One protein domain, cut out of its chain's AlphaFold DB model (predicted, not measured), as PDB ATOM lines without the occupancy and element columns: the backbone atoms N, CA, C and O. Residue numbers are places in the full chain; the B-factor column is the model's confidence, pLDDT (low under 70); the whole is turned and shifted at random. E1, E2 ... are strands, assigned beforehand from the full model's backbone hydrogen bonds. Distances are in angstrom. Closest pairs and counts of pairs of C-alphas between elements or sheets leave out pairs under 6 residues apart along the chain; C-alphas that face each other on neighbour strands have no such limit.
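This is residues 40 to 98 of the 147 residues of an uncharacterized protein of Candidatus Parcubacteria bacterium (UniProt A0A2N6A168). One sheet of seven short strands folds back on itself, curled like part of a barrel: the leaf E4 E3 E2 faces the leaf E7 E6 E5, with E1 as the hinge, and the edge strands E4 and E5 stay apart. The links E2 to E3 and E3 to E4 lie at opposite ends of the longest axis. The 59 printed residues hold seven named strands, E1 to E7 along the chain, and no named helix: all strand, sheet order E4 E3 E2 E1 E7 E6 E5, antiparallel. The whole is compact, with a radius of gyration of the C-alphas of 10.6 A, and spans 31 by 22 by 21 A.

Find C-alpha 41 at (23.864, 35.827, -42.429), where E1, residues 41 to 43, begins. Next come E2, residues 49 to 53, 13.7 A long, and E3, residues 61 to 66, 15.9 A. Then read E4, 71 to 74, E5, 78 to 81, and E6, 85 to 88. E7, 93 to 97, 11.8 A, ends at C-alpha 97 at (23.472, 39.204, -41.214).

E1 to E4 form a meander, each strand the antiparallel neighbour of the one before; E5 to E7 form another. Look for N 41 and O 50 at 2.8 A between E1 and E2, N 51 and O 63 at 2.8 A between E2 and E3, and N 66 and O 71 at 2.8 A between E3 and E4. E1 also pairs with E7, N 42 to O 96 at 3.0 A. In the other leaf, see N 94 and O 86, 2.8 A, between E7 and E6, and N 81 and O 85, 2.7 A, between E6 and E5. Across the leaves, the closest C-alphas of E3 and E5 are those of Val 62 and Leu 78, 6.2 A.

The C-alphas of Pro 58 and Thr 68 are the two farthest apart, 31.0 A. The printed part has no cut and no long link. Confidence is under 70 at 18 residues, among them 52 to 60.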
ATOM      1  N   MET A  40      27.888  37.391 -44.196       61.12
ATOM      2  CA  MET A  40      27.264  36.087 -44.071       61.12
ATOM      3  C   MET A  40      26.230  36.185 -42.958       61.12
ATOM      4  O   MET A  40      26.525  36.542 -41.819       61.12
ATOM      5  N   GLY A  41      24.987  35.937 -43.332       67.69
ATOM      6  CA  GLY A  41      23.864  35.827 -42.429       67.69
ATOM      7  C   GLY A  41      23.281  34.434 -42.438       67.69
ATOM      8  O   GLY A  41      23.662  33.578 -43.241       67.69
ATOM      9  N   GLN A  42      22.314  34.227 -41.563       76.19
ATOM     10  CA  GLN A  42      21.514  33.014 -41.539       76.19
ATOM     11  C   GLN A  42      20.042  33.376 -41.646       76.19
ATOM     12  O   GLN A  42      19.589  34.420 -41.160       76.19
ATOM     13  N   THR A  43      19.292  32.499 -42.302       79.25
ATOM     14  CA  THR A  43      17.837  32.547 -42.246       79.25
ATOM     15  C   THR A  43      17.344  32.257 -40.831       79.25
ATOM     16  O   THR A  43      18.047  31.660 -40.013       79.25
ATOM     17  N   THR A  44      16.116  32.668 -40.521       78.50
ATOM     18  CA  THR A  44      15.502  32.438 -39.200       78.50
ATOM     19  C   THR A  44      15.346  30.955 -38.855       78.50
ATOM     20  O   THR A  44      15.307  30.598 -37.680       78.50
ATOM     21  N   ASP A  45      15.288  30.084 -39.861       78.56
ATOM     22  CA  ASP A  45      15.262  28.628 -39.725       78.56
ATOM     23  C   ASP A  45      16.660  27.977 -39.724       78.56
ATOM     24  O   ASP A  45      16.760  26.766 -39.527       78.56
ATOM     25  N   GLY A  46      17.729  28.762 -39.915       73.62
ATOM     26  CA  GLY A  46      19.130  28.338 -39.810       73.62
ATOM     27  C   GLY A  46      19.631  27.432 -40.937       73.62
ATOM     28  O   GLY A  46      20.712  26.862 -40.819       73.62
ATOM     29  N   ARG A  47      18.846  27.256 -42.006       70.94
ATOM     30  CA  ARG A  47      19.155  26.306 -43.086       70.94
ATOM     31  C   ARG A  47      19.964  26.943 -44.202       70.94
ATOM     32  O   ARG A  47      20.937  26.361 -44.651       70.94
ATOM     33  N   ALA A  48      19.613  28.159 -44.610       70.06
ATOM     34  CA  ALA A  48      20.302  28.830 -45.702       70.06
ATOM     35  C   ALA A  48      21.206  29.960 -45.196       70.06
ATOM     36  O   ALA A  48      20.901  30.661 -44.225       70.06
ATOM     37  N   LYS A  49      22.321  30.158 -45.905       74.25
ATOM     38  CA  LYS A  49      23.198  31.317 -45.715       74.25
ATOM     39  C   LYS A  49      22.729  32.477 -46.583       74.25
ATOM     40  O   LYS A  49      22.322  32.279 -47.726       74.25
ATOM     41  N   ILE A  50      22.815  33.685 -46.043       69.06
ATOM     42  CA  ILE A  50      22.413  34.925 -46.714       69.06
ATOM     43  C   ILE A  50      23.659  35.771 -46.977       69.06
ATOM     44  O   ILE A  50      24.551  35.821 -46.134       69.06
ATOM     45  N   ALA A  51      23.709  36.451 -48.120       70.94
ATOM     46  CA  ALA A  51      24.698  37.472 -48.441       70.94
ATOM     47  C   ALA A  51      24.001  38.743 -48.950       70.94
ATOM     48  O   ALA A  51      22.994  38.665 -49.650       70.94
ATOM     49  N   ILE A  52      24.531  39.922 -48.618       68.31
ATOM     50  CA  ILE A  52      23.987  41.214 -49.066       68.31
ATOM     51  C   ILE A  52      25.042  41.942 -49.901       68.31
ATOM     52  O   ILE A  52      26.187  42.075 -49.476       68.31
ATOM     53  N   CYS A  53      24.653  42.453 -51.071       66.44
ATOM     54  CA  CYS A  53      25.486  43.328 -51.892       66.44
ATOM     55  C   CYS A  53      25.019  44.785 -51.762       66.44
ATOM     56  O   CYS A  53      23.867  45.111 -52.049       66.44
ATOM     57  N   ILE A  54      25.924  45.669 -51.325       54.62
ATOM     58  CA  ILE A  54      25.631  47.079 -50.989       54.62
ATOM     59  C   ILE A  54      26.078  48.044 -52.108       54.62
ATOM     60  O   ILE A  54      25.772  49.234 -52.073       54.62
ATOM     61  N   TYR A  55      26.789  47.545 -53.123       53.53
ATOM     62  CA  TYR A  55      27.350  48.367 -54.201       53.53
ATOM     63  C   TYR A  55      26.355  48.746 -55.299       53.53
ATOM     64  O   TYR A  55      26.620  49.667 -56.072       53.53
ATOM     65  N   HIS A  56      25.190  48.104 -55.349       50.78
ATOM     66  CA  HIS A  56      24.079  48.594 -56.150       50.78
ATOM     67  C   HIS A  56      23.400  49.722 -55.370       50.78
ATOM     68  O   HIS A  56      22.622  49.493 -54.454       50.78
ATOM     69  N   LYS A  57      23.749  50.974 -55.673       44.72
ATOM     70  CA  LYS A  57      22.930  52.117 -55.253       44.72
ATOM     71  C   LYS A  57      21.854  52.370 -56.315       44.72
ATOM     72  O   LYS A  57      22.183  52.312 -57.500       44.72
ATOM     73  N   PRO A  58      20.610  52.696 -55.918       55.34
ATOM     74  CA  PRO A  58      20.180  53.012 -54.551       55.34
ATOM     75  C   PRO A  58      19.796  51.800 -53.676       55.34
ATOM     76  O   PRO A  58      19.713  51.969 -52.460       55.34
ATOM     77  N   ASP A  59      19.628  50.605 -54.254       58.41
ATOM     78  CA  ASP A  59      18.979  49.464 -53.591       58.41
ATOM     79  C   ASP A  59      19.923  48.284 -53.304       58.41
ATOM     80  O   ASP A  59      20.526  47.697 -54.203       58.41
ATOM     81  N   LYS A  60      19.999  47.882 -52.029       69.50
ATOM     82  CA  LYS A  60      20.767  46.706 -51.591       69.50
ATOM     83  C   LYS A  60      20.163  45.435 -52.186       69.50
ATOM     84  O   LYS A  60      18.991  45.153 -51.962       69.50
ATOM     85  N   SER A  61      20.978  44.629 -52.860       75.50
ATOM     86  CA  SER A  61      20.551  43.334 -53.398       75.50
ATOM     87  C   SER A  61      20.822  42.219 -52.386       75.50
ATOM     88  O   SER A  61      21.910  42.155 -51.806       75.50
ATOM     89  N   VAL A  62      19.852  41.326 -52.178       77.75
ATOM     90  CA  VAL A  62      19.974  40.174 -51.274       77.75
ATOM     91  C   VAL A  62      20.183  38.903 -52.084       77.75
ATOM     92  O   VAL A  62      19.467  38.642 -53.047       77.75
ATOM     93  N   TYR A  63      21.140  38.088 -51.658       79.31
ATOM     94  CA  TYR A  63      21.442  36.798 -52.252       79.31
ATOM     95  C   TYR A  63      21.329  35.690 -51.208       79.31
ATOM     96  O   TYR A  63      21.720  35.866 -50.052       79.31
ATOM     97  N   VAL A  64      20.827  34.528 -51.612       79.62
ATOM     98  CA  VAL A  64      20.680  33.360 -50.736       79.62
ATOM     99  C   VAL A  64      21.443  32.188 -51.326       79.62
ATOM    100  O   VAL A  64      21.372  31.939 -52.527       79.62
ATOM    101  N   LEU A  65      22.185  31.479 -50.479       72.62
ATOM    102  CA  LEU A  65      22.882  30.263 -50.864       72.62
ATOM    103  C   LEU A  65      21.863  29.162 -51.169       72.62
ATOM    104  O   LEU A  65      21.124  28.726 -50.285       72.62
ATOM    105  N   ASN A  66      21.871  28.679 -52.401       72.31
ATOM    106  CA  ASN A  66      21.234  27.439 -52.782       72.31
ATOM    107  C   ASN A  66      22.130  26.277 -52.332       72.31
ATOM    108  O   ASN A  66      23.223  26.055 -52.850       72.31
ATOM    109  N   GLU A  67      21.674  25.526 -51.331       71.69
ATOM    110  CA  GLU A  67      22.435  24.408 -50.760       71.69
ATOM    111  C   GLU A  67      22.615  23.233 -51.736       71.69
ATOM    112  O   GLU A  67      23.468  22.375 -51.519       71.69
ATOM    113  N   THR A  68      21.827  23.183 -52.815       73.75
ATOM    114  CA  THR A  68      21.873  22.091 -53.797       73.75
ATOM    115  C   THR A  68      23.098  22.196 -54.697       73.75
ATOM    116  O   THR A  68      23.736  21.187 -54.992       73.75
ATOM    117  N   ASP A  69      23.411  23.405 -55.160       73.75
ATOM    118  CA  ASP A  69      24.494  23.659 -56.113       73.75
ATOM    119  C   ASP A  69      25.622  24.531 -55.536       73.75
ATOM    120  O   ASP A  69      26.646  24.728 -56.193       73.75
ATOM    121  N   GLY A  70      25.456  25.017 -54.302       67.62
ATOM    122  CA  GLY A  70      26.421  25.853 -53.599       67.62
ATOM    123  C   GLY A  70      26.521  27.274 -54.151       67.62
ATOM    124  O   GLY A  70      27.501  27.962 -53.858       67.62
ATOM    125  N   LYS A  71      25.556  27.722 -54.963       69.12
ATOM    126  CA  LYS A  71      25.572  29.046 -55.594       69.12
ATOM    127  C   LYS A  71      24.663  30.024 -54.874       69.12
ATOM    128  O   LYS A  71      23.672  29.651 -54.261       69.12
ATOM    129  N   TYR A  72      24.998  31.302 -54.975       73.31
ATOM    130  CA  TYR A  72      24.154  32.374 -54.469       73.31
ATOM    131  C   TYR A  72      23.180  32.837 -55.548       73.31
ATOM    132  O   TYR A  72      23.588  33.209 -56.648       73.31
ATOM    133  N   GLU A  73      21.898  32.840 -55.209       75.69
ATOM    134  CA  GLU A  73      20.812  33.282 -56.077       75.69
ATOM    135  C   GLU A  73      20.297  34.641 -55.612       75.69
ATOM    136  O   GLU A  73      20.096  34.853 -54.414       75.69
ATOM    137  N   LEU A  74      20.088  35.560 -56.557       80.75
ATOM    138  CA  LEU A  74      19.454  36.848 -56.285       80.75
ATOM    139  C   LEU A  74      18.004  36.621 -55.848       80.75
ATOM    140  O   LEU A  74      17.279  35.824 -56.447       80.75
ATOM    141  N   ARG A  75      17.588  37.335 -54.805       83.00
ATOM    142  CA  ARG A  75      16.239  37.281 -54.251       83.00
ATOM    143  C   ARG A  75      15.629  38.672 -54.241       83.00
ATOM    144  O   ARG A  75      15.800  39.422 -53.286       83.00
ATOM    145  N   ASP A  76      14.908  38.993 -55.308       82.38
ATOM    146  CA  ASP A  76      14.210  40.276 -55.462       82.38
ATOM    147  C   ASP A  76      12.988  40.402 -54.534       82.38
ATOM    148  O   ASP A  76      12.494  41.499 -54.293       82.38
ATOM    149  N   ASP A  77      12.515  39.281 -53.978       82.94
ATOM    150  CA  ASP A  77      11.454  39.228 -52.967       82.94
ATOM    151  C   ASP A  77      11.937  39.592 -51.552       82.94
ATOM    152  O   ASP A  77      11.134  39.642 -50.611       82.94
ATOM    153  N   LEU A  78      13.247  39.812 -51.389       82.56
ATOM    154  CA  LEU A  78      13.897  40.108 -50.122       82.56
ATOM    155  C   LEU A  78      14.479  41.523 -50.105       82.56
ATOM    156  O   LEU A  78      15.148  41.971 -51.030       82.56
ATOM    157  N   GLU A  79      14.285  42.202 -48.980       82.56
ATOM    158  CA  GLU A  79      14.746  43.561 -48.735       82.56
ATOM    159  C   GLU A  79      15.675  43.579 -47.514       82.56
ATOM    160  O   GLU A  79      15.328  43.097 -46.429       82.56
ATOM    161  N   ALA A  80      16.859  44.172 -47.664       75.50
ATOM    162  CA  ALA A  80      17.764  44.420 -46.548       75.50
ATOM    163  C   ALA A  80      17.388  45.726 -45.823       75.50
ATOM    164  O   ALA A  80      17.730  46.826 -46.268       75.50
ATOM    165  N   ARG A  81      16.732  45.610 -44.662       75.44
ATOM    166  CA  ARG A  81      16.347  46.734 -43.801       75.44
ATOM    167  C   ARG A  81      17.392  47.043 -42.739       75.44
ATOM    168  O   ARG A  81      17.828  46.194 -41.961       75.44
ATOM    169  N   GLY A  82      17.754  48.322 -42.664       67.69
ATOM    170  CA  GLY A  82      18.803  48.785 -41.763       67.69
ATOM    171  C   GLY A  82      20.153  48.156 -42.112       67.69
ATOM    172  O   GLY A  82      20.467  47.938 -43.283       67.69
ATOM    173  N   ALA A  83      20.978  47.911 -41.099       61.91
ATOM    174  CA  ALA A  83      22.313  47.358 -41.295       61.91
ATOM    175  C   ALA A  83      22.320  45.831 -41.498       61.91
ATOM    176  O   ALA A  83      23.251  45.341 -42.119       61.91
ATOM    177  N   GLN A  84      21.337  45.093 -40.964       69.88
ATOM    178  CA  GLN A  84      21.515  43.654 -40.703       69.88
ATOM    179  C   GLN A  84      20.255  42.784 -40.830       69.88
ATOM    180  O   GLN A  84      20.353  41.570 -40.680       69.88
ATOM    181  N   ILE A  85      19.069  43.354 -41.062       78.12
ATOM    182  CA  ILE A  85      17.822  42.573 -41.085       78.12
ATOM    183  C   ILE A  85      17.405  42.353 -42.531       78.12
ATOM    184  O   ILE A  85      17.306  43.306 -43.296       78.12
ATOM    185  N   VAL A  86      17.110  41.109 -42.889       81.75
ATOM    186  CA  VAL A  86      16.524  40.767 -44.184       81.75
ATOM    187  C   VAL A  86      15.070  40.393 -43.967       81.75
ATOM    188  O   VAL A  86      14.756  39.501 -43.175       81.75
ATOM    189  N   VAL A  87      14.177  41.086 -44.663       85.75
ATOM    190  CA  VAL A  87      12.733  40.848 -44.617       85.75
ATOM    191  C   VAL A  87      12.224  40.464 -45.996       85.75
ATOM    192  O   VAL A  87      12.826  40.809 -47.006       85.75
ATOM    193  N   LYS A  88      11.099  39.761 -46.038       87.12
ATOM    194  CA  LYS A  88      10.318  39.581 -47.265       87.12
ATOM    195  C   LYS A  88       9.608  40.886 -47.625       87.12
ATOM    196  O   LYS A  88       9.387  41.724 -46.749       87.12
ATOM    197  N   GLU A  89       9.126  40.998 -48.859       83.25
ATOM    198  CA  GLU A  89       8.250  42.100 -49.300       83.25
ATOM    199  C   GLU A  89       7.040  42.314 -48.363       83.25
ATOM    200  O   GLU A  89       6.614  43.439 -48.105       83.25
ATOM    201  N   THR A  90       6.529  41.237 -47.758       86.75
ATOM    202  CA  THR A  90       5.429  41.276 -46.778       86.75
ATOM    203  C   THR A  90       5.802  41.912 -45.431       86.75
ATOM    204  O   THR A  90       4.932  42.113 -44.585       86.75
ATOM    205  N   GLY A  91       7.084  42.209 -45.201       83.00
ATOM    206  CA  GLY A  91       7.631  42.698 -43.936       83.00
ATOM    207  C   GLY A  91       7.972  41.600 -42.924       83.00
ATOM    208  O   GLY A  91       8.419  41.915 -41.822       83.00
ATOM    209  N   GLU A  92       7.781  40.324 -43.269       86.81
ATOM    210  CA  GLU A  92       8.137  39.197 -42.401       86.81
ATOM    211  C   GLU A  92       9.665  39.003 -42.349       86.81
ATOM    212  O   GLU A  92      10.316  39.041 -43.398       86.81
ATOM    213  N   PRO A  93      10.264  38.766 -41.165       85.19
ATOM    214  CA  PRO A  93      11.696  38.517 -41.052       85.19
ATOM    215  C   PRO A  93      12.087  37.210 -41.747       85.19
ATOM    216  O   PRO A  93      11.583  36.135 -41.427       85.19
ATOM    217  N   PHE A  94      13.031  37.308 -42.676       86.00
ATOM    218  CA  PHE A  94      13.608  36.166 -43.375       86.00
ATOM    219  C   PHE A  94      14.926  35.723 -42.735       86.00
ATOM    220  O   PHE A  94      15.186  34.527 -42.612       86.00
ATOM    221  N   GLY A  95      15.740  36.674 -42.273       84.81
ATOM    222  CA  GLY A  95      17.014  36.372 -41.632       84.81
ATOM    223  C   GLY A  95      17.770  37.604 -41.157       84.81
ATOM    224  O   GLY A  95      17.273  38.732 -41.217       84.81
ATOM    225  N   GLN A  96      18.984  37.364 -40.678       78.94
ATOM    226  CA  GLN A  96      19.881  38.384 -40.146       78.94
ATOM    227  C   GLN A  96      21.305  38.151 -40.650       78.94
ATOM    228  O   GLN A  96      21.755  37.007 -40.704       78.94
ATOM    229  N   THR A  97      22.026  39.230 -40.959       73.69
ATOM    230  CA  THR A  97      23.472  39.204 -41.214       73.69
ATOM    231  C   THR A  97      24.274  39.573 -39.965       73.69
ATOM    232  O   THR A  97      23.845  40.389 -39.150       73.69
ATOM    233  N   GLU A  98      25.434  38.935 -39.784       61.28
ATOM    234  CA  GLU A  98      26.222  39.036 -38.543       61.28
ATOM    235  C   GLU A  98      27.104  40.295 -38.466       61.28
ATOM    236  O   GLU A  98      27.509  40.703 -37.377       61.28
TER     237      GLU A  98